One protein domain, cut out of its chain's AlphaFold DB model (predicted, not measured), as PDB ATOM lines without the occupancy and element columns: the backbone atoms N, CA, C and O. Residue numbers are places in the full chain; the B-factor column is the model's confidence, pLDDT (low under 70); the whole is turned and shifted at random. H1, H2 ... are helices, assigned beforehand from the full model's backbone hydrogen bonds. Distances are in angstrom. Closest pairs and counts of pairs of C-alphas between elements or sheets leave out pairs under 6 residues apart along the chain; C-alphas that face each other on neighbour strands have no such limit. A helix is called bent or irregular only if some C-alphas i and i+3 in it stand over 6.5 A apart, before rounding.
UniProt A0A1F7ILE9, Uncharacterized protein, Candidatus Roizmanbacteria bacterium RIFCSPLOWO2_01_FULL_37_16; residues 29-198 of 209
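This is residues 29 to 198 of the 209 residues of an uncharacterized protein of Candidatus Roizmanbacteria bacterium RIFCSPLOWO2_01_FULL_37_16 (UniProt A0A1F7ILE9). Four helices, H4 to H7, make an up-and-down bundle, each running against the one before it, and H2 and H8 pack on the side of H4 away from H5 and H6. Short H1 packs on H4 and H5, H9 only just meets H1, and H3 sits close to the beginning of H4. The 170 printed residues hold nine named helices, H1 to H9 in chain order, and no named strand; the class is all helix, with 117 residues in helices. The whole is compact and rounded, with a radius of gyration of the C-alphas of 15.6 A and spans of 42 by 38 by 28 A.

Find C-alpha 29 at (148.156, 94.890, 175.978), where H1, residues 29 to 33, begins. Next come H2, residues 39 to 49, 15.4 A long, and H3, residues 52 to 56. From C-alpha 60 at (160.858, 105.536, 185.284), H4 runs 28.7 A to residue 79. H5, residues 88 to 107, measures 28.4 A, and H6, residues 118 to 140, 30.2 A. H6 is irregular, with C-alphas 120 and 123 7.6 A apart, and has a kink of 47 degrees near residue 125. H7, residues 148 to 160, is 18.4 A long. H8, residues 173 to 187, is 19.6 A long and irregular, with C-alphas 182 and 185 7.4 A apart. H9, residues 194 to 198, ends at C-alpha 198, (145.805, 85.647, 172.879).

Start at the hub, H4, which touches five helices; the pairs below are closest C-alphas. Its residues 60 to 66 touch H5 at Ile 63 and Val 102, 5.8 A, a hairpin at a shallow tilt of 22 degrees. H5 and H6 form a hairpin at 9 degrees, with Arg 92 and Asp 136 5.5 A apart. H6, with residues 123 to 132, touches H7 at Phe 124 and Ser 159, 4.8 A, another hairpin. H7 touches H4 at Val 149 and Leu 70, 6.5 A. H2 touches H4 at Thr 45 and Ala 65, 5.6 A, opposite ways. H8 touches H4 at a steep tilt of 57 degrees, Ile 180 and Glu 72 being 6.3 A apart. H1 touches H5 at Arg 30 and Ala 97, 4.7 A. H4 and H6 are apart. Every O i to N i+4 pair is within hydrogen-bond range in H1, H2, H3, H4, H5, H7 and H9; H6 has 16 of 19 and H8 8 of 11.

Look for the two farthest C-alphas at Asn 81 and Gly 113, 44.9 A apart. The printed part has no cut, and its one long link is residues 161 to 172, from H7 to H8. The pLDDT is under 70 at residues 109 to 113 and 185 to 198.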
ATOM      1  N   ILE A  29     146.747  94.716 176.356       87.94
ATOM      2  CA  ILE A  29     148.156  94.890 175.978       87.94
ATOM      3  C   ILE A  29     148.904  95.623 177.092       87.94
ATOM      4  O   ILE A  29     149.979  95.172 177.475       87.94
ATOM      5  N   ARG A  30     148.323  96.683 177.669       90.06
ATOM      6  CA  ARG A  30     148.900  97.399 178.819       90.06
ATOM      7  C   ARG A  30     149.183  96.452 179.988       90.06
ATOM      8  O   ARG A  30     150.240  96.539 180.603       90.06
ATOM      9  N   GLU A  31     148.272  95.531 180.295       88.00
ATOM     10  CA  GLU A  31     148.483  94.508 181.324       88.00
ATOM     11  C   GLU A  31     149.603  93.520 180.946       88.00
ATOM     12  O   GLU A  31     150.485  93.238 181.760       88.00
ATOM     13  N   ALA A  32     149.626  93.024 179.704       86.06
ATOM     14  CA  ALA A  32     150.658  92.087 179.256       86.06
ATOM     15  C   ALA A  32     152.065  92.678 179.264       86.06
ATOM     16  O   ALA A  32     153.011  91.929 179.526       86.06
ATOM     17  N   ILE A  33     152.203  93.974 178.981       90.56
ATOM     18  CA  ILE A  33     153.503  94.646 178.929       90.56
ATOM     19  C   ILE A  33     153.950  95.175 180.288       90.56
ATOM     20  O   ILE A  33     155.075  95.630 180.382       90.56
ATOM     21  N   GLY A  34     153.134  95.106 181.344       87.19
ATOM     22  CA  GLY A  34     153.445  95.773 182.616       87.19
ATOM     23  C   GLY A  34     154.727  95.299 183.321       87.19
ATOM     24  O   GLY A  34     155.229  95.996 184.196       87.19
ATOM     25  N   PHE A  35     155.265  94.129 182.961       86.75
ATOM     26  CA  PHE A  35     156.562  93.649 183.448       86.75
ATOM     27  C   PHE A  35     157.101  92.524 182.549       86.75
ATOM     28  O   PHE A  35     156.268  91.740 182.062       86.75
ATOM     29  N   PRO A  36     158.436  92.396 182.369       87.00
ATOM     30  CA  PRO A  36     159.050  91.312 181.608       87.00
ATOM     31  C   PRO A  36     158.579  89.936 182.070       87.00
ATOM     32  O   PRO A  36     158.279  89.725 183.244       87.00
ATOM     33  N   LYS A  37     158.485  88.999 181.130       79.50
ATOM     34  CA  LYS A  37     157.992  87.639 181.389       79.50
ATOM     35  C   LYS A  37     159.116  86.611 181.424       79.50
ATOM     36  O   LYS A  37     158.889  85.467 181.818       79.50
ATOM     37  N   THR A  38     160.320  86.987 180.997       78.38
ATOM     38  CA  THR A  38     161.483  86.102 181.023       78.38
ATOM     39  C   THR A  38     162.405  86.451 182.189       78.38
ATOM     40  O   THR A  38     162.597  87.618 182.516       78.38
ATOM     41  N   LYS A  39     163.086  85.444 182.752       83.19
ATOM     42  CA  LYS A  39     164.117  85.662 183.784       83.19
ATOM     43  C   LYS A  39     165.215  86.632 183.334       83.19
ATOM     44  O   LYS A  39     165.795  87.322 184.168       83.19
ATOM     45  N   ILE A  40     165.544  86.657 182.037       88.00
ATOM     46  CA  ILE A  40     166.570  87.566 181.520       88.00
ATOM     47  C   ILE A  40     166.055  89.007 181.484       88.00
ATOM     48  O   ILE A  40     166.762  89.897 181.947       88.00
ATOM     49  N   GLY A  41     164.817  89.240 181.043       89.31
ATOM     50  CA  GLY A  41     164.204  90.565 181.084       89.31
ATOM     51  C   GLY A  41     164.021  91.072 182.511       89.31
ATOM     52  O   GLY A  41     164.390  92.207 182.797       89.31
ATOM     53  N   GLU A  42     163.576  90.213 183.434       90.50
ATOM     54  CA  GLU A  42     163.509  90.540 184.866       90.50
ATOM     55  C   GLU A  42     164.881  90.977 185.398       90.50
ATOM     56  O   GLU A  42     165.008  92.035 186.014       90.50
ATOM     57  N   LYS A  43     165.933  90.199 185.104       91.38
ATOM     58  CA  LYS A  43     167.308  90.519 185.501       91.38
ATOM     59  C   LYS A  43     167.777  91.848 184.907       91.38
ATOM     60  O   LYS A  43     168.393  92.638 185.617       91.38
ATOM     61  N   ILE A  44     167.487  92.116 183.634       92.00
ATOM     62  CA  ILE A  44     167.834  93.381 182.970       92.00
ATOM     63  C   ILE A  44     167.143  94.556 183.665       92.00
ATOM     64  O   ILE A  44     167.803  95.550 183.975       92.00
ATOM     65  N   THR A  45     165.846  94.441 183.951       91.81
ATOM     66  CA  THR A  45     165.084  95.476 184.655       91.81
ATOM     67  C   THR A  45     165.642  95.726 186.054       91.81
ATOM     68  O   THR A  45     165.973  96.866 186.369       91.81
ATOM     69  N   VAL A  46     165.825  94.680 186.864       90.50
ATOM     70  CA  VAL A  46     166.335  94.798 188.242       90.50
ATOM     71  C   VAL A  46     167.750  95.379 188.273       90.50
ATOM     72  O   VAL A  46     168.032  96.264 189.076       90.50
ATOM     73  N   ASN A  47     168.633  94.958 187.365       89.88
ATOM     74  CA  ASN A  47     169.998  95.486 187.301       89.88
ATOM     75  C   ASN A  47     170.036  96.985 186.961       89.88
ATOM     76  O   ASN A  47     170.919  97.696 187.433       89.88
ATOM     77  N   ASN A  48     169.091  97.476 186.152       86.12
ATOM     78  CA  ASN A  48     169.037  98.890 185.782       86.12
ATOM     79  C   ASN A  48     168.417  99.767 186.876       86.12
ATOM     80  O   ASN A  48     168.801 100.930 186.983       86.12
ATOM     81  N   GLN A  49     167.539  99.230 187.731       84.44
ATOM     82  CA  GLN A  49     166.933  99.983 188.843       84.44
ATOM     83  C   GLN A  49     167.973 100.618 189.784       84.44
ATOM     84  O   GLN A  49     167.698 101.650 190.388       84.44
ATOM     85  N   GLY A  50     169.176 100.040 189.881       79.81
ATOM     86  CA  GLY A  50     170.280 100.581 190.679       79.81
ATOM     87  C   GLY A  50     171.058 101.735 190.034       79.81
ATOM     88  O   GLY A  50     171.981 102.257 190.654       79.81
ATOM     89  N   THR A  51     170.745 102.137 188.799       87.94
ATOM     90  CA  THR A  51     171.436 103.265 188.150       87.94
ATOM     91  C   THR A  51     170.894 104.607 188.641       87.94
ATOM     92  O   THR A  51     169.730 104.728 189.017       87.94
ATOM     93  N   LEU A  52     171.737 105.645 188.611       88.56
ATOM     94  CA  LEU A  52     171.439 106.944 189.222       88.56
ATOM     95  C   LEU A  52     170.114 107.561 188.746       88.56
ATOM     96  O   LEU A  52     169.374 108.113 189.559       88.56
ATOM     97  N   ILE A  53     169.796 107.450 187.455       92.25
ATOM     98  CA  ILE A  53     168.546 107.985 186.910       92.25
ATOM     99  C   ILE A  53     167.323 107.275 187.494       92.25
ATOM    100  O   ILE A  53     166.387 107.946 187.908       92.25
ATOM    101  N   PHE A  54     167.345 105.944 187.591       91.81
ATOM    102  CA  PHE A  54     166.237 105.164 188.139       91.81
ATOM    103  C   PHE A  54     166.181 105.241 189.666       91.81
ATOM    104  O   PHE A  54     165.107 105.105 190.231       91.81
ATOM    105  N   LEU A  55     167.285 105.536 190.352       88.38
ATOM    106  CA  LEU A  55     167.249 105.863 191.780       88.38
ATOM    107  C   LEU A  55     166.636 107.250 192.030       88.38
ATOM    108  O   LEU A  55     165.843 107.420 192.952       88.38
ATOM    109  N   THR A  56     166.983 108.234 191.197       90.06
ATOM    110  CA  THR A  56     166.522 109.627 191.342       90.06
ATOM    111  C   THR A  56     165.075 109.800 190.882       90.06
ATOM    112  O   THR A  56     164.293 110.485 191.535       90.06
ATOM    113  N   TYR A  57     164.720 109.165 189.766       92.06
ATOM    114  CA  TYR A  57     163.411 109.195 189.119       92.06
ATOM    115  C   TYR A  57     162.813 107.785 189.119       92.06
ATOM    116  O   TYR A  57     162.629 107.147 188.081       92.06
ATOM    117  N   ASN A  58     162.520 107.296 190.323       88.25
ATOM    118  CA  ASN A  58     162.124 105.918 190.615       88.25
ATOM    119  C   ASN A  58     160.956 105.382 189.783       88.25
ATOM    120  O   ASN A  58     160.961 104.199 189.437       88.25
ATOM    121  N   ARG A  59     160.019 106.242 189.379       89.50
ATOM    122  CA  ARG A  59     158.860 105.850 188.561       89.50
ATOM    123  C   ARG A  59     159.217 105.502 187.111       89.50
ATOM    124  O   ARG A  59     158.469 104.792 186.445       89.50
ATOM    125  N   LEU A  60     160.381 105.934 186.614       93.31
ATOM    126  CA  LEU A  60     160.858 105.536 185.284       93.31
ATOM    127  C   LEU A  60     161.154 104.033 185.201       93.31
ATOM    128  O   LEU A  60     161.141 103.475 184.105       93.31
ATOM    129  N   SER A  61     161.399 103.376 186.338       91.19
ATOM    130  CA  SER A  61     161.707 101.944 186.397       91.19
ATOM    131  C   SER A  61     160.560 101.080 185.876       91.19
ATOM    132  O   SER A  61     160.806 100.105 185.169       91.19
ATOM    133  N   ASP A  62     159.316 101.453 186.179       91.25
ATOM    134  CA  ASP A  62     158.124 100.704 185.758       91.25
ATOM    135  C   ASP A  62     157.876 100.862 184.249       91.25
ATOM    136  O   ASP A  62     157.535  99.911 183.535       91.25
ATOM    137  N   ILE A  63     158.152 102.060 183.726       95.19
ATOM    138  CA  ILE A  63     158.108 102.344 182.288       95.19
ATOM    139  C   ILE A  63     159.202 101.552 181.562       95.19
ATOM    140  O   ILE A  63     158.944 100.923 180.534       95.19
ATOM    141  N   PHE A  64     160.419 101.538 182.112       96.06
ATOM    142  CA  PHE A  64     161.539 100.782 181.558       96.06
ATOM    143  C   PHE A  64     161.268  99.274 181.551       96.06
ATOM    144  O   PHE A  64     161.525  98.614 180.545       96.06
ATOM    145  N   ALA A  65     160.687  98.732 182.623       94.50
ATOM    146  CA  ALA A  65     160.245  97.340 182.672       94.50
ATOM    147  C   ALA A  65     159.274  97.017 181.526       94.50
ATOM    148  O   ALA A  65     159.416  95.991 180.855       94.50
ATOM    149  N   SER A  66     158.344  97.934 181.245       95.38
ATOM    150  CA  SER A  66     157.395  97.771 180.146       95.38
ATOM    151  C   SER A  66     158.068  97.766 178.773       95.38
ATOM    152  O   SER A  66     157.715  96.959 177.911       95.38
ATOM    153  N   LEU A  67     159.087  98.606 178.572       97.00
ATOM    154  CA  LEU A  67     159.898  98.603 177.349       97.00
ATOM    155  C   LEU A  67     160.688  97.303 177.179       97.00
ATOM    156  O   LEU A  67     160.707  96.753 176.082       97.00
ATOM    157  N   VAL A  68     161.302  96.784 178.247       95.56
ATOM    158  CA  VAL A  68     162.009  95.494 178.199       95.56
ATOM    159  C   VAL A  68     161.038  94.373 177.830       95.56
ATOM    160  O   VAL A  68     161.346  93.565 176.960       95.56
ATOM    161  N   CYS A  69     159.833  94.357 178.408       92.50
ATOM    162  CA  CYS A  69     158.801  93.383 178.048       92.50
ATOM    163  C   CYS A  69     158.387  93.488 176.569       92.50
ATOM    164  O   CYS A  69     158.234  92.480 175.882       92.50
ATOM    165  N   LEU A  70     158.257  94.708 176.041       94.06
ATOM    166  CA  LEU A  70     158.003  94.932 174.617       94.06
ATOM    167  C   LEU A  70     159.139  94.416 173.726       94.06
ATOM    168  O   LEU A  70     158.853  93.808 172.697       94.06
ATOM    169  N   MET A  71     160.403  94.605 174.120       94.12
ATOM    170  CA  MET A  71     161.551  94.030 173.408       94.12
ATOM    171  C   MET A  71     161.505  92.498 173.425       94.12
ATOM    172  O   MET A  71     161.731  91.881 172.391       94.12
ATOM    173  N   GLU A  72     161.162  91.873 174.559       89.50
ATOM    174  CA  GLU A  72     160.986  90.413 174.629       89.50
ATOM    175  C   GLU A  72     159.956  89.930 173.613       89.50
ATOM    176  O   GLU A  72     160.213  88.985 172.866       89.50
ATOM    177  N   TYR A  73     158.794  90.583 173.566       88.25
ATOM    178  CA  TYR A  73     157.767  90.227 172.599       88.25
ATOM    179  C   TYR A  73     158.232  90.465 171.160       88.25
ATOM    180  O   TYR A  73     158.028  89.578 170.336       88.25
ATOM    181  N   ASP A  74     158.876  91.586 170.837       90.94
ATOM    182  CA  ASP A  74     159.371  91.842 169.474       90.94
ATOM    183  C   ASP A  74     160.324  90.739 169.001       90.94
ATOM    184  O   ASP A  74     160.153  90.171 167.919       90.94
ATOM    185  N   GLU A  75     161.266  90.343 169.856       89.56
ATOM    186  CA  GLU A  75     162.230  89.299 169.518       89.56
ATOM    187  C   GLU A  75     161.570  87.909 169.411       89.56
ATOM    188  O   GLU A  75     161.881  87.134 168.503       89.56
ATOM    189  N   ILE A  76     160.603  87.585 170.280       82.69
ATOM    190  CA  ILE A  76     159.838  86.326 170.205       82.69
ATOM    191  C   ILE A  76     159.022  86.246 168.911       82.69
ATOM    192  O   ILE A  76     158.958  85.187 168.282       82.69
ATOM    193  N   PHE A  77     158.351  87.329 168.524       84.50
ATOM    194  CA  PHE A  77     157.530  87.347 167.313       84.50
ATOM    195  C   PHE A  77     158.401  87.314 166.055       84.50
ATOM    196  O   PHE A  77     158.072  86.574 165.129       84.50
ATOM    197  N   THR A  78     159.549  87.994 166.071       87.06
ATOM    198  CA  THR A  78     160.567  87.906 165.015       87.06
ATOM    199  C   THR A  78     161.072  86.473 164.846       87.06
ATOM    200  O   THR A  78     161.053  85.943 163.737       87.06
ATOM    201  N   PHE A  79     161.443  85.796 165.941       83.94
ATOM    202  CA  PHE A  79     161.888  84.395 165.907       83.94
ATOM    203  C   PHE A  79     160.826  83.448 165.330       83.94
ATOM    204  O   PHE A  79     161.150  82.478 164.649       83.94
ATOM    205  N   LEU A  80     159.549  83.738 165.581       80.69
ATOM    206  CA  LEU A  80     158.419  82.940 165.104       80.69
ATOM    207  C   LEU A  80     157.916  83.364 163.716       80.69
ATOM    208  O   LEU A  80     156.901  82.833 163.266       80.69
ATOM    209  N   ASN A  81     158.618  84.287 163.046       83.62
ATOM    210  CA  ASN A  81     158.246  84.863 161.754       83.62
ATOM    211  C   ASN A  81     156.797  85.396 161.734       83.62
ATOM    212  O   ASN A  81     156.032  85.163 160.797       83.62
ATOM    213  N   ASP A  82     156.400  86.073 162.813       82.19
ATOM    214  CA  ASP A  82     155.065  86.639 162.999       82.19
ATOM    215  C   ASP A  82     155.108  88.165 162.820       82.19
ATOM    216  O   ASP A  82     155.819  88.881 163.526       82.19
ATOM    217  N   GLY A  83     154.311  88.672 161.877       83.62
ATOM    218  CA  GLY A  83     154.237  90.088 161.522       83.62
ATOM    219  C   GLY A  83     153.453  90.978 162.494       83.62
ATOM    220  O   GLY A  83     153.091  92.085 162.107       83.62
ATOM    221  N   PHE A  84     153.152  90.539 163.722       86.06
ATOM    222  CA  PHE A  84     152.350  91.301 164.691       86.06
ATOM    223  C   PHE A  84     152.764  92.772 164.836       86.06
ATOM    224  O   PHE A  84     151.907  93.645 164.724       86.06
ATOM    225  N   PHE A  85     154.058  93.045 165.039       89.06
ATOM    226  CA  PHE A  85     154.587  94.406 165.201       89.06
ATOM    227  C   PHE A  85     154.655  95.207 163.897       89.06
ATOM    228  O   PHE A  85     154.927  96.400 163.954       89.06
ATOM    229  N   HIS A  86     154.382  94.593 162.745       89.56
ATOM    230  CA  HIS A  86     154.338  95.243 161.430       89.56
ATOM    231  C   HIS A  86     152.902  95.585 160.990       89.56
ATOM    232  O   HIS A  86     152.703  96.286 160.002       89.56
ATOM    233  N   ASP A  87     151.892  95.097 161.714       90.38
ATOM    234  CA  ASP A  87     150.484  95.401 161.467       90.38
ATOM    235  C   ASP A  87     150.144  96.805 162.019       90.38
ATOM    236  O   ASP A  87     150.338  97.052 163.216       90.38
ATOM    237  N   PRO A  88     149.628  97.736 161.193       92.25
ATOM    238  CA  PRO A  88     149.385  99.116 161.621       92.25
ATOM    239  C   PRO A  88     148.372  99.231 162.764       92.25
ATOM    240  O   PRO A  88     148.536 100.055 163.664       92.25
ATOM    241  N   LEU A  89     147.329  98.393 162.772       90.94
ATOM    242  CA  LEU A  89     146.344  98.401 163.850       90.94
ATOM    243  C   LEU A  89     147.016  98.003 165.166       90.94
ATOM    244  O   LEU A  89     146.831  98.681 166.177       90.94
ATOM    245  N   ASN A  90     147.841  96.958 165.142       90.75
ATOM    246  CA  ASN A  90     148.582  96.515 166.319       90.75
ATOM    247  C   ASN A  90     149.582  97.572 166.797       90.75
ATOM    248  O   ASN A  90     149.619  97.842 167.995       90.75
ATOM    249  N   GLN A  91     150.336  98.213 165.894       93.75
ATOM    250  CA  GLN A  91     151.238  99.317 166.254       93.75
ATOM    251  C   GLN A  91     150.479 100.445 166.957       93.75
ATOM    252  O   GLN A  91     150.916 100.936 167.997       93.75
ATOM    253  N   ARG A  92     149.304 100.814 166.440       93.88
ATOM    254  CA  ARG A  92     148.478 101.867 167.032       93.88
ATOM    255  C   ARG A  92     147.961 101.488 168.424       93.88
ATOM    256  O   ARG A  92     148.090 102.277 169.360       93.88
ATOM    257  N   VAL A  93     147.428 100.273 168.594       92.88
ATOM    258  CA  VAL A  93     146.991  99.766 169.913       92.88
ATOM    259  C   VAL A  93     148.170  99.725 170.891       92.88
ATOM    260  O   VAL A  93     148.016 100.128 172.042       92.88
ATOM    261  N   LEU A  94     149.352  99.300 170.436       94.12
ATOM    262  CA  LEU A  94     150.573  99.229 171.237       94.12
ATOM    263  C   LEU A  94     151.018 100.607 171.740       94.12
ATOM    264  O   LEU A  94     151.288 100.763 172.928       94.12
ATOM    265  N   VAL A  95     151.045 101.615 170.861       96.50
ATOM    266  CA  VAL A  95     151.388 103.001 171.226       96.50
ATOM    267  C   VAL A  95     150.418 103.533 172.279       96.50
ATOM    268  O   VAL A  95     150.847 104.106 173.282       96.50
ATOM    269  N   ARG A  96     149.111 103.300 172.103       95.31
ATOM    270  CA  ARG A  96     148.092 103.710 173.082       95.31
ATOM    271  C   ARG A  96     148.240 102.968 174.414       95.31
ATOM    272  O   ARG A  96     148.137 103.596 175.463       95.31
ATOM    273  N   ALA A  97     148.531 101.669 174.387       95.25
ATOM    274  CA  ALA A  97     148.734 100.864 175.591       95.25
ATOM    275  C   ALA A  97     149.981 101.302 176.370       95.25
ATOM    276  O   ALA A  97     149.935 101.434 177.592       95.25
ATOM    277  N   PHE A  98     151.075 101.588 175.664       97.06
ATOM    278  CA  PHE A  98     152.291 102.113 176.273       97.06
ATOM    279  C   PHE A  98     152.084 103.524 176.839       97.06
ATOM    280  O   PHE A  98     152.552 103.812 177.936       97.06
ATOM    281  N   SER A  99     151.315 104.380 176.154       96.12
ATOM    282  CA  SER A  99     150.925 105.693 176.684       96.12
ATOM    283  C   SER A  99     150.195 105.570 178.025       96.12
ATOM    284  O   SER A  99     150.521 106.302 178.955       96.12
ATOM    285  N   LEU A 100     149.261 104.624 178.165       94.25
ATOM    286  CA  LEU A 100     148.603 104.370 179.453       94.25
ATOM    287  C   LEU A 100     149.576 103.848 180.511       94.25
ATOM    288  O   LEU A 100     149.510 104.276 181.653       94.25
ATOM    289  N   ALA A 101     150.494 102.949 180.145       94.06
ATOM    290  CA  ALA A 101     151.491 102.435 181.085       94.06
ATOM    291  C   ALA A 101     152.380 103.561 181.650       94.06
ATOM    292  O   ALA A 101     152.651 103.591 182.849       94.06
ATOM    293  N   VAL A 102     152.785 104.514 180.801       94.88
ATOM    294  CA  VAL A 102     153.518 105.724 181.212       94.88
ATOM    295  C   VAL A 102     152.672 106.596 182.135       94.88
ATOM    296  O   VAL A 102     153.158 107.056 183.167       94.88
ATOM    297  N   GLU A 103     151.412 106.831 181.765       91.88
ATOM    298  CA  GLU A 103     150.493 107.632 182.569       91.88
ATOM    299  C   GLU A 103     150.301 107.031 183.959       91.88
ATOM    300  O   GLU A 103     150.458 107.742 184.951       91.88
ATOM    301  N   ASP A 104     150.041 105.729 184.029       89.69
ATOM    302  CA  ASP A 104     149.794 105.031 185.281       89.69
ATOM    303  C   ASP A 104     151.016 105.060 186.197       89.69
ATOM    304  O   ASP A 104     150.891 105.403 187.373       89.69
ATOM    305  N   ALA A 105     152.200 104.770 185.646       89.94
ATOM    306  CA  ALA A 105     153.452 104.756 186.400       89.94
ATOM    307  C   ALA A 105     153.755 106.107 187.062       89.94
ATOM    308  O   ALA A 105     154.325 106.155 188.152       89.94
ATOM    309  N   VAL A 106     153.379 107.221 186.423       87.56
ATOM    310  CA  VAL A 106     153.704 108.561 186.928       87.56
ATOM    311  C   VAL A 106     152.545 109.209 187.689       87.56
ATOM    312  O   VAL A 106     152.790 109.935 188.652       87.56
ATOM    313  N   LYS A 107     151.283 108.983 187.321       82.19
ATOM    314  CA  LYS A 107     150.136 109.616 188.001       82.19
ATOM    315  C   LYS A 107     149.664 108.858 189.238       82.19
ATOM    316  O   LYS A 107     149.198 109.510 190.170       82.19
ATOM    317  N   PHE A 108     149.791 107.531 189.274       78.12
ATOM    318  CA  PHE A 108     149.234 106.700 190.345       78.12
ATOM    319  C   PHE A 108     150.347 105.987 191.123       78.12
ATOM    320  O   PHE A 108     150.629 104.813 190.876       78.12
ATOM    321  N   PRO A 109     151.005 106.682 192.069       62.97
ATOM    322  CA  PRO A 109     152.087 106.086 192.831       62.97
ATOM    323  C   PRO A 109     151.593 104.943 193.716       62.97
ATOM    324  O   PRO A 109     150.602 105.064 194.436       62.97
ATOM    325  N   VAL A 110     152.322 103.830 193.673       62.62
ATOM    326  CA  VAL A 110     151.968 102.589 194.383       62.62
ATOM    327  C   VAL A 110     152.623 102.525 195.771       62.62
ATOM    328  O   VAL A 110     152.216 101.725 196.611       62.62
ATOM    329  N   LYS A 111     153.643 103.357 196.043       66.81
ATOM    330  CA  LYS A 111     154.458 103.262 197.265       66.81
ATOM    331  C   LYS A 111     154.431 104.552 198.093       66.81
ATOM    332  O   LYS A 111     154.712 105.621 197.559       66.81
ATOM    333  N   PRO A 112     154.164 104.470 199.408       62.59
ATOM    334  CA  PRO A 112     154.429 105.571 200.329       62.59
ATOM    335  C   PRO A 112     155.933 105.886 200.365       62.59
ATOM    336  O   PRO A 112     156.745 104.965 200.451       62.59
ATOM    337  N   GLY A 113     156.310 107.170 200.337       69.00
ATOM    338  CA  GLY A 113     157.708 107.602 200.509       69.00
ATOM    339  C   GLY A 113     158.528 107.755 199.223       69.00
ATOM    340  O   GLY A 113     159.749 107.634 199.259       69.00
ATOM    341  N   GLU A 114     157.887 108.007 198.082       74.00
ATOM    342  CA  GLU A 114     158.612 108.311 196.847       74.00
ATOM    343  C   GLU A 114     159.462 109.579 196.971       74.00
ATOM    344  O   GLU A 114     159.011 110.604 197.478       74.00
ATOM    345  N   ALA A 115     160.692 109.512 196.455       76.00
ATOM    346  CA  ALA A 115     161.644 110.619 196.505       76.00
ATOM    347  C   ALA A 115     161.230 111.820 195.634       76.00
ATOM    348  O   ALA A 115     161.658 112.944 195.888       76.00
ATOM    349  N   ARG A 116     160.420 111.582 194.595       83.25
ATOM    350  CA  ARG A 116     159.956 112.584 193.631       83.25
ATOM    351  C   ARG A 116     158.449 112.511 193.476       83.25
ATOM    352  O   ARG A 116     157.889 111.423 193.344       83.25
ATOM    353  N   VAL A 117     157.803 113.670 193.443       85.56
ATOM    354  CA  VAL A 117     156.358 113.786 193.225       85.56
ATOM    355  C   VAL A 117     156.055 113.912 191.736       85.56
ATOM    356  O   VAL A 117     156.939 114.155 190.923       85.56
ATOM    357  N   TYR A 118     154.781 113.792 191.361       84.19
ATOM    358  CA  TYR A 118     154.328 113.873 189.965       84.19
ATOM    359  C   TYR A 118     154.887 115.086 189.197       84.19
ATOM    360  O   TYR A 118     155.326 114.937 188.058       84.19
ATOM    361  N   GLY A 119     154.924 116.264 189.830       88.12
ATOM    362  CA  GLY A 119     155.408 117.496 189.202       88.12
ATOM    363  C   GLY A 119     156.868 117.428 188.736       88.12
ATOM    364  O   GLY A 119     157.196 118.002 187.701       88.12
ATOM    365  N   ASP A 120     157.724 116.667 189.423       91.00
ATOM    366  CA  ASP A 120     159.138 116.516 189.048       91.00
ATOM    367  C   ASP A 120     159.322 115.814 187.690       91.00
ATOM    368  O   ASP A 120     160.345 115.989 187.029       91.00
ATOM    369  N   TYR A 121     158.333 115.022 187.266       93.31
ATOM    370  CA  TYR A 121     158.355 114.260 186.017       93.31
ATOM    371  C   TYR A 121     157.704 115.012 184.851       93.31
ATOM    372  O   TYR A 121     157.642 114.484 183.742       93.31
ATOM    373  N   GLN A 122     157.197 116.229 185.071       93.44
ATOM    374  CA  GLN A 122     156.447 116.972 184.059       93.44
ATOM    375  C   GLN A 122     157.223 117.190 182.744       93.44
ATOM    376  O   GLN A 122     156.607 116.998 181.693       93.44
ATOM    377  N   PRO A 123     158.537 117.516 182.740       95.00
ATOM    378  CA  PRO A 123     159.308 117.611 181.497       95.00
ATOM    379  C   PRO A 123     159.277 116.299 180.705       95.00
ATOM    380  O   PRO A 123     158.827 116.277 179.562       95.00
ATOM    381  N   PHE A 124     159.606 115.183 181.364       96.50
ATOM    382  CA  PHE A 124     159.543 113.849 180.771       96.50
ATOM    383  C   PHE A 124     158.155 113.526 180.206       96.50
ATOM    384  O   PHE A 124     158.045 113.087 179.063       96.50
ATOM    385  N   LEU A 125     157.090 113.763 180.981       94.75
ATOM    386  CA  LEU A 125     155.718 113.468 180.562       94.75
ATOM    387  C   LEU A 125     155.297 114.281 179.335       94.75
ATOM    388  O   LEU A 125     154.697 113.737 178.407       94.75
ATOM    389  N   ASN A 126     155.629 115.571 179.309       93.81
ATOM    390  CA  ASN A 126     155.338 116.438 178.173       93.81
ATOM    391  C   ASN A 126     156.068 115.953 176.914       93.81
ATOM    392  O   ASN A 126     155.457 115.858 175.844       93.81
ATOM    393  N   GLY A 127     157.353 115.611 177.046       95.00
ATOM    394  CA  GLY A 127     158.163 115.077 175.959       95.00
ATOM    395  C   GLY A 127     157.611 113.760 175.416       95.00
ATOM    396  O   GLY A 127     157.369 113.636 174.208       95.00
ATOM    397  N   ILE A 128     157.348 112.794 176.301       97.25
ATOM    398  CA  ILE A 128     156.974 111.441 175.891       97.25
ATOM    399  C   ILE A 128     155.557 111.407 175.319       97.25
ATOM    400  O   ILE A 128     155.363 110.856 174.237       97.25
ATOM    401  N   PHE A 129     154.571 112.067 175.938       96.06
ATOM    402  CA  PHE A 129     153.199 112.062 175.417       96.06
ATOM    403  C   PHE A 129     153.066 112.802 174.093       96.06
ATOM    404  O   PHE A 129     152.320 112.354 173.221       96.06
ATOM    405  N   ARG A 130     153.812 113.894 173.898       96.38
ATOM    406  CA  ARG A 130     153.876 114.569 172.597       96.38
ATOM    407  C   ARG A 130     154.373 113.611 171.512       96.38
ATOM    408  O   ARG A 130     153.769 113.543 170.442       96.38
ATOM    409  N   THR A 131     155.429 112.853 171.797       97.38
ATOM    410  CA  THR A 131     156.007 111.888 170.851       97.38
ATOM    411  C   THR A 131     155.064 110.712 170.589       97.38
ATOM    412  O   THR A 131     154.784 110.408 169.432       97.38
ATOM    413  N   LEU A 132     154.488 110.105 171.632       96.94
ATOM    414  CA  LEU A 132     153.544 108.989 171.495       96.94
ATOM    415  C   LEU A 132     152.272 109.391 170.736       96.94
ATOM    416  O   LEU A 132     151.806 108.642 169.879       96.94
ATOM    417  N   LYS A 133     151.744 110.597 170.980       95.25
ATOM    418  CA  LYS A 133     150.615 111.144 170.212       95.25
ATOM    419  C   LYS A 133     150.975 111.337 168.739       95.25
ATOM    420  O   LYS A 133     150.142 111.086 167.871       95.25
ATOM    421  N   SER A 134     152.208 111.756 168.452       96.62
ATOM    422  CA  SER A 134     152.703 111.856 167.077       96.62
ATOM    423  C   SER A 134     152.779 110.485 166.404       96.62
ATOM    424  O   SER A 134     152.303 110.346 165.281       96.62
ATOM    425  N   TYR A 135     153.291 109.460 167.094       97.12
ATOM    426  CA  TYR A 135     153.330 108.091 166.566       97.12
ATOM    427  C   TYR A 135     151.932 107.550 166.273       97.12
ATOM    428  O   TYR A 135     151.689 107.079 165.165       97.12
ATOM    429  N   ASP A 136     150.988 107.676 167.209       95.12
ATOM    430  CA  ASP A 136     149.603 107.241 166.994       95.12
ATOM    431  C   ASP A 136     148.973 107.897 165.756       95.12
ATOM    432  O   ASP A 136     148.384 107.213 164.918       95.12
ATOM    433  N   PHE A 137     149.154 109.210 165.608       94.81
ATOM    434  CA  PHE A 137     148.638 109.963 164.472       94.81
ATOM    435  C   PHE A 137     149.311 109.587 163.145       94.81
ATOM    436  O   PHE A 137     148.656 109.511 162.106       94.81
ATOM    437  N   GLN A 138     150.622 109.339 163.161       96.00
ATOM    438  CA  GLN A 138     151.359 108.885 161.982       96.00
ATOM    439  C   GLN A 138     150.867 107.506 161.530       96.00
ATOM    440  O   GLN A 138     150.617 107.324 160.335       96.00
ATOM    441  N   VAL A 139     150.658 106.566 162.461       95.19
ATOM    442  CA  VAL A 139     150.106 105.237 162.147       95.19
ATOM    443  C   VAL A 139     148.670 105.330 161.640       95.19
ATOM    444  O   VAL A 139     148.325 104.687 160.651       95.19
ATOM    445  N   GLU A 140     147.836 106.176 162.249       93.44
ATOM    446  CA  GLU A 140     146.477 106.447 161.762       93.44
ATOM    447  C   GLU A 140     146.460 106.931 160.305       93.44
ATOM    448  O   GLU A 140     145.576 106.550 159.539       93.44
ATOM    449  N   ARG A 141     147.458 107.725 159.906       94.56
ATOM    450  CA  ARG A 141     147.627 108.225 158.534       94.56
ATOM    451  C   ARG A 141     148.308 107.237 157.580       94.56
ATOM    452  O   ARG A 141     148.580 107.602 156.439       94.56
ATOM    453  N   GLY A 142     148.569 106.008 158.020       91.62
ATOM    454  CA  GLY A 142     149.131 104.940 157.192       91.62
ATOM    455  C   GLY A 142     150.647 104.770 157.294       91.62
ATOM    456  O   GLY A 142     151.219 104.012 156.515       91.62
ATOM    457  N   THR A 143     151.311 105.438 158.242       95.31
ATOM    458  CA  THR A 143     152.728 105.160 158.527       95.31
ATOM    459  C   THR A 143     152.856 103.784 159.170       95.31
ATOM    460  O   THR A 143     152.127 103.460 160.104       95.31
ATOM    461  N   VAL A 144     153.816 102.989 158.707       93.50
ATOM    462  CA  VAL A 144     154.160 101.707 159.325       93.50
ATOM    463  C   VAL A 144     155.608 101.777 159.767       93.50
ATOM    464  O   VAL A 144     156.508 101.919 158.941       93.50
ATOM    465  N   TYR A 145     155.841 101.702 161.075       93.12
ATOM    466  CA  TYR A 145     157.198 101.723 161.608       93.12
ATOM    467  C   TYR A 145     157.856 100.360 161.383       93.12
ATOM    468  O   TYR A 145     157.277  99.354 161.793       93.12
ATOM    469  N   PRO A 146     159.071 100.294 160.809       89.56
ATOM    470  CA  PRO A 146     159.791  99.028 160.668       89.56
ATOM    471  C   PRO A 146     160.089  98.361 162.017       89.56
ATOM    472  O   PRO A 146     160.095  97.142 162.117       89.56
ATOM    473  N   ASN A 147     160.318  99.157 163.067       91.62
ATOM    474  CA  ASN A 147     160.441  98.661 164.434       91.62
ATOM    475  C   ASN A 147     159.859  99.675 165.429       91.62
ATOM    476  O   ASN A 147     160.566 100.547 165.938       91.62
ATOM    477  N   ILE A 148     158.555  99.561 165.695       95.62
ATOM    478  CA  ILE A 148     157.859 100.469 166.614       95.62
ATOM    479  C   ILE A 148     158.447 100.419 168.033       95.62
ATOM    480  O   ILE A 148     158.521 101.446 168.699       95.62
ATOM    481  N   VAL A 149     158.928  99.256 168.489       96.12
ATOM    482  CA  VAL A 149     159.496  99.099 169.836       96.12
ATOM    483  C   VAL A 149     160.768  99.931 169.985       96.12
ATOM    484  O   VAL A 149     160.904 100.658 170.966       96.12
ATOM    485  N   ASN A 150     161.659  99.924 168.991       96.06
ATOM    486  CA  ASN A 150     162.852 100.776 168.995       96.06
ATOM    487  C   ASN A 150     162.485 102.262 169.024       96.06
ATOM    488  O   ASN A 150     163.109 103.031 169.756       96.06
ATOM    489  N   SER A 151     161.445 102.667 168.291       96.88
ATOM    490  CA  SER A 151     160.942 104.043 168.334       96.88
ATOM    491  C   SER A 151     160.449 104.431 169.734       96.88
ATOM    492  O   SER A 151     160.781 105.510 170.220       96.88
ATOM    493  N   LEU A 152     159.731 103.543 170.432       97.81
ATOM    494  CA  LEU A 152     159.293 103.780 171.815       97.81
ATOM    495  C   LEU A 152     160.473 103.909 172.791       97.81
ATOM    496  O   LEU A 152     160.470 104.783 173.658       97.81
ATOM    497  N   VAL A 153     161.505 103.081 172.628       97.50
ATOM    498  CA  VAL A 153     162.723 103.112 173.457       97.50
ATOM    499  C   VAL A 153     163.508 104.408 173.252       97.50
ATOM    500  O   VAL A 153     163.997 105.008 174.217       97.50
ATOM    501  N   MET A 154     163.600 104.869 172.004       97.00
ATOM    502  CA  MET A 154     164.204 106.158 171.674       97.00
ATOM    503  C   MET A 154     163.411 107.315 172.279       97.00
ATOM    504  O   MET A 154     164.014 108.174 172.920       97.00
ATOM    505  N   ALA A 155     162.081 107.311 172.138       97.44
ATOM    506  CA  ALA A 155     161.213 108.334 172.717       97.44
ATOM    507  C   ALA A 155     161.394 108.427 174.239       97.44
ATOM    508  O   ALA A 155     161.599 109.514 174.772       97.44
ATOM    509  N   PHE A 156     161.414 107.284 174.930       97.88
ATOM    510  CA  PHE A 156     161.680 107.228 176.366       97.88
ATOM    511  C   PHE A 156     163.047 107.813 176.734       97.88
ATOM    512  O   PHE A 156     163.130 108.657 177.623       97.88
ATOM    513  N   SER A 157     164.110 107.402 176.034       96.81
ATOM    514  CA  SER A 157     165.469 107.888 176.303       96.81
ATOM    515  C   SER A 157     165.571 109.401 176.089       96.81
ATOM    516  O   SER A 157     166.106 110.112 176.934       96.81
ATOM    517  N   GLN A 158     165.014 109.915 174.991       96.75
ATOM    518  CA  GLN A 158     165.012 111.345 174.682       96.75
ATOM    519  C   GLN A 158     164.236 112.149 175.725       96.75
ATOM    520  O   GLN A 158     164.763 113.127 176.243       96.75
ATOM    521  N   SER A 159     163.033 111.712 176.097       97.25
ATOM    522  CA  SER A 159     162.235 112.407 177.110       97.25
ATOM    523  C   SER A 159     162.858 112.334 178.503       97.25
ATOM    524  O   SER A 159     162.723 113.270 179.283       97.25
ATOM    525  N   ALA A 160     163.576 111.259 178.836       96.44
ATOM    526  CA  ALA A 160     164.289 111.160 180.109       96.44
ATOM    527  C   ALA A 160     165.442 112.172 180.208       96.44
ATOM    528  O   ALA A 160     165.716 112.670 181.295       96.44
ATOM    529  N   ASN A 161     166.058 112.545 179.082       96.50
ATOM    530  CA  ASN A 161     167.054 113.621 179.029       96.50
ATOM    531  C   ASN A 161     166.467 115.027 179.226       96.50
ATOM    532  O   ASN A 161     167.224 115.979 179.375       96.50
ATOM    533  N   GLU A 162     165.140 115.179 179.232       95.38
ATOM    534  CA  GLU A 162     164.490 116.449 179.583       95.38
ATOM    535  C   GLU A 162     164.373 116.630 181.111       95.38
ATOM    536  O   GLU A 162     163.979 117.698 181.582       95.38
ATOM    537  N   LEU A 163     164.703 115.601 181.903       95.50
ATOM    538  CA  LEU A 163     164.637 115.671 183.360       95.50
ATOM    539  C   LEU A 163     165.817 116.458 183.954       95.50
ATOM    540  O   LEU A 163     166.961 116.283 183.529       95.50
ATOM    541  N   PRO A 164     165.573 117.282 184.991       93.62
ATOM    542  CA  PRO A 164     166.631 118.009 185.682       93.62
ATOM    543  C   PRO A 164     167.774 117.106 186.168       93.62
ATOM    544  O   PRO A 164     167.568 116.149 186.908       93.62
ATOM    545  N   GLY A 165     169.007 117.440 185.782       90.94
ATOM    546  CA  GLY A 165     170.203 116.699 186.198       90.94
ATOM    547  C   GLY A 165     170.433 115.373 185.463       90.94
ATOM    548  O   GLY A 165     171.382 114.666 185.796       90.94
ATOM    549  N   VAL A 166     169.612 115.042 184.462       92.94
ATOM    550  CA  VAL A 166     169.845 113.910 183.561       92.94
ATOM    551  C   VAL A 166     170.465 114.429 182.267       92.94
ATOM    552  O   VAL A 166     169.909 115.304 181.611       92.94
ATOM    553  N   SER A 167     171.615 113.881 181.880       86.69
ATOM    554  CA  SER A 167     172.245 114.167 180.592       86.69
ATOM    555  C   SER A 167     172.742 112.885 179.935       86.69
ATOM    556  O   SER A 167     173.242 111.975 180.598       86.69
ATOM    557  N   SER A 168     172.585 112.812 178.612       89.06
ATOM    558  CA  SER A 168     173.056 111.702 177.776       89.06
ATOM    559  C   SER A 168     172.572 110.311 178.211       89.06
ATOM    560  O   SER A 168     173.229 109.307 177.937       89.06
ATOM    561  N   PHE A 169     171.412 110.221 178.864       93.88
ATOM    562  CA  PHE A 169     170.781 108.949 179.168       93.88
ATOM    563  C   PHE A 169     170.339 108.256 177.880       93.88
ATOM    564  O   PHE A 169     169.629 108.827 177.049       93.88
ATOM    565  N   GLN A 170     170.728 106.995 177.740       94.00
ATOM    566  CA  GLN A 170     170.333 106.160 176.624       94.00
ATOM    567  C   GLN A 170     170.100 104.737 177.112       94.00
ATOM    568  O   GLN A 170     170.953 104.139 177.770       94.00
ATOM    569  N   VAL A 171     168.953 104.171 176.743       93.25
ATOM    570  CA  VAL A 171     168.732 102.734 176.887       93.25
ATOM    571  C   VAL A 171     169.616 102.001 175.879       93.25
ATOM    572  O   VAL A 171     169.516 102.231 174.673       93.25
ATOM    573  N   MET A 172     170.454 101.086 176.370       91.75
ATOM    574  CA  MET A 172     171.346 100.243 175.558       91.75
ATOM    575  C   MET A 172     170.558  99.131 174.851       91.75
ATOM    576  O   MET A 172     170.716  97.945 175.141       91.75
ATOM    577  N   ASN A 173     169.663  99.539 173.950       92.62
ATOM    578  CA  ASN A 173     168.654  98.701 173.305       92.62
ATOM    579  C   ASN A 173     169.250  97.464 172.621       92.62
ATOM    580  O   ASN A 173     168.778  96.355 172.854       92.62
ATOM    581  N   ASP A 174     170.318  97.632 171.837       92.81
ATOM    582  CA  ASP A 174     170.918  96.533 171.072       92.81
ATOM    583  C   ASP A 174     171.492  95.444 171.986       92.81
ATOM    584  O   ASP A 174     171.250  94.259 171.758       92.81
ATOM    585  N   ASN A 175     172.159  95.849 173.073       93.56
ATOM    586  CA  ASN A 175     172.691  94.939 174.090       93.56
ATOM    587  C   ASN A 175     171.564  94.187 174.821       93.56
ATOM    588  O   ASN A 175     171.631  92.973 175.006       93.56
ATOM    589  N   ILE A 176     170.491  94.888 175.207       93.56
ATOM    590  CA  ILE A 176     169.324  94.260 175.848       93.56
ATOM    591  C   ILE A 176     168.699  93.220 174.911       93.56
ATOM    592  O   ILE A 176     168.464  92.079 175.312       93.56
ATOM    593  N   ARG A 177     168.476  93.588 173.647       93.25
ATOM    594  CA  ARG A 177     167.916  92.692 172.627       93.25
ATOM    595  C   ARG A 177     168.808  91.493 172.342       93.25
ATOM    596  O   ARG A 177     168.292  90.402 172.128       93.25
ATOM    597  N   GLU A 178     170.125  91.661 172.313       93.12
ATOM    598  CA  GLU A 178     171.071  90.553 172.144       93.12
ATOM    599  C   GLU A 178     170.976  89.545 173.299       93.12
ATOM    600  O   GLU A 178     170.838  88.342 173.061       93.12
ATOM    601  N   GLN A 179     170.943  90.028 174.546       90.50
ATOM    602  CA  GLN A 179     170.758  89.177 175.727       90.50
ATOM    603  C   GLN A 179     169.422  88.425 175.696       90.50
ATOM    604  O   GLN A 179     169.380  87.227 175.985       90.50
ATOM    605  N   ILE A 180     168.337  89.109 175.319       89.06
ATOM    606  CA  ILE A 180     167.016  88.494 175.142       89.06
ATOM    607  C   ILE A 180     167.082  87.411 174.059       89.06
ATOM    608  O   ILE A 180     166.694  86.272 174.325       89.06
ATOM    609  N   ARG A 181     167.622  87.724 172.872       88.62
ATOM    610  CA  ARG A 181     167.748  86.788 171.739       88.62
ATOM    611  C   ARG A 181     168.495  85.514 172.105       88.62
ATOM    612  O   ARG A 181     168.017  84.427 171.781       88.62
ATOM    613  N   GLY A 182     169.601  85.629 172.840       85.31
ATOM    614  CA  GLY A 182     170.351  84.471 173.336       85.31
ATOM    615  C   GLY A 182     169.522  83.524 174.218       85.31
ATOM    616  O   GLY A 182     169.819  82.335 174.299       85.31
ATOM    617  N   TYR A 183     168.448  84.024 174.837       79.25
ATOM    618  CA  TYR A 183     167.569  83.275 175.737       79.25
ATOM    619  C   TYR A 183     166.282  82.741 175.078       79.25
ATOM    620  O   TYR A 183     165.612  81.869 175.645       79.25
ATOM    621  N   ILE A 184     165.925  83.211 173.875       74.00
ATOM    622  CA  ILE A 184     164.676  82.840 173.176       74.00
ATOM    623  C   ILE A 184     164.516  81.335 172.935       74.00
ATOM    624  O   ILE A 184     163.412  80.838 173.176       74.00
ATOM    625  N   PRO A 185     165.553  80.566 172.543       67.31
ATOM    626  CA  PRO A 185     165.411  79.120 172.340       67.31
ATOM    627  C   PRO A 185     164.925  78.363 173.587       67.31
ATOM    628  O   PRO A 185     164.272  77.324 173.475       67.31
ATOM    629  N   VAL A 186     165.202  78.897 174.783       64.31
ATOM    630  CA  VAL A 186     164.729  78.355 176.066       64.31
ATOM    631  C   VAL A 186     163.290  78.810 176.356       64.31
ATOM    632  O   VAL A 186     162.500  78.053 176.917       64.31
ATOM    633  N   TYR A 187     162.912  80.017 175.928       57.47
ATOM    634  CA  TYR A 187     161.615  80.639 176.214       57.47
ATOM    635  C   TYR A 187     160.478  80.228 175.263       57.47
ATOM    636  O   TYR A 187     159.320  80.110 175.685       57.47
ATOM    637  N   ALA A 188     160.792  79.928 173.999       56.12
ATOM    638  CA  ALA A 188     159.836  79.369 173.037       56.12
ATOM    639  C   ALA A 188     159.254  78.009 173.492       56.12
ATOM    640  O   ALA A 188     158.243  77.539 172.974       56.12
ATOM    641  N   ARG A 189     159.855  77.374 174.505       53.06
ATOM    642  CA  ARG A 189     159.330  76.153 175.130       53.06
ATOM    643  C   ARG A 189     158.338  76.412 176.273       53.06
ATOM    644  O   ARG A 189     157.647  75.481 176.661       53.06
ATOM    645  N   ILE A 190     158.260  77.638 176.810       56.62
ATOM    646  CA  ILE A 190     157.502  77.954 178.040       56.62
ATOM    647  C   ILE A 190     156.245  78.794 177.759       56.62
ATOM    648  O   ILE A 190     155.187  78.485 178.297       56.62
ATOM    649  N   ASN A 191     156.323  79.848 176.932       58.56
ATOM    650  CA  ASN A 191     155.141  80.683 176.636       58.56
ATOM    651  C   ASN A 191     155.067  81.224 175.198       58.56
ATOM    652  O   ASN A 191     153.988  81.618 174.783       58.56
ATOM    653  N   SER A 192     156.134  81.232 174.388       59.41
ATOM    654  CA  SER A 192     156.087  81.631 172.957       59.41
ATOM    655  C   SER A 192     155.275  82.900 172.636       59.41
ATOM    656  O   SER A 192     154.679  82.999 171.567       59.41
ATOM    657  N   GLY A 193     155.165  83.870 173.550       60.19
ATOM    658  CA  GLY A 193     154.317  85.054 173.352       60.19
ATOM    659  C   GLY A 193     152.822  84.745 173.171       60.19
ATOM    660  O   GLY A 193     152.094  85.561 172.605       60.19
ATOM    661  N   GLN A 194     152.348  83.572 173.607       66.38
ATOM    662  CA  GLN A 194     150.945  83.168 173.519       66.38
ATOM    663  C   GLN A 194     150.040  84.110 174.309       66.38
ATOM    664  O   GLN A 194     148.932  84.365 173.855       66.38
ATOM    665  N   LEU A 195     150.507  84.672 175.430       64.94
ATOM    666  CA  LEU A 195     149.732  85.634 176.218       64.94
ATOM    667  C   LEU A 195     149.425  86.910 175.417       64.94
ATOM    668  O   LEU A 195     148.255  87.242 175.231       64.94
ATOM    669  N   LEU A 196     150.454  87.576 174.874       63.47
ATOM    670  CA  LEU A 196     150.259  88.764 174.036       63.47
ATOM    671  C   LEU A 196     149.456  88.412 172.778       63.47
ATOM    672  O   LEU A 196     148.505  89.113 172.444       63.47
ATOM    673  N   ARG A 197     149.740  87.272 172.127       65.81
ATOM    674  CA  ARG A 197     148.941  86.798 170.983       65.81
ATOM    675  C   ARG A 197     147.487  86.531 171.328       65.81
ATOM    676  O   ARG A 197     146.636  86.817 170.501       65.81
ATOM    677  N   ALA A 198     147.177  85.945 172.477       66.00
ATOM    678  CA  ALA A 198     145.805  85.647 172.879       66.00
ATOM    679  C   ALA A 198     145.034  86.943 173.136       66.00
ATOM    680  O   ALA A 198     143.918  87.114 172.641       66.00
TER     681      ALA A 198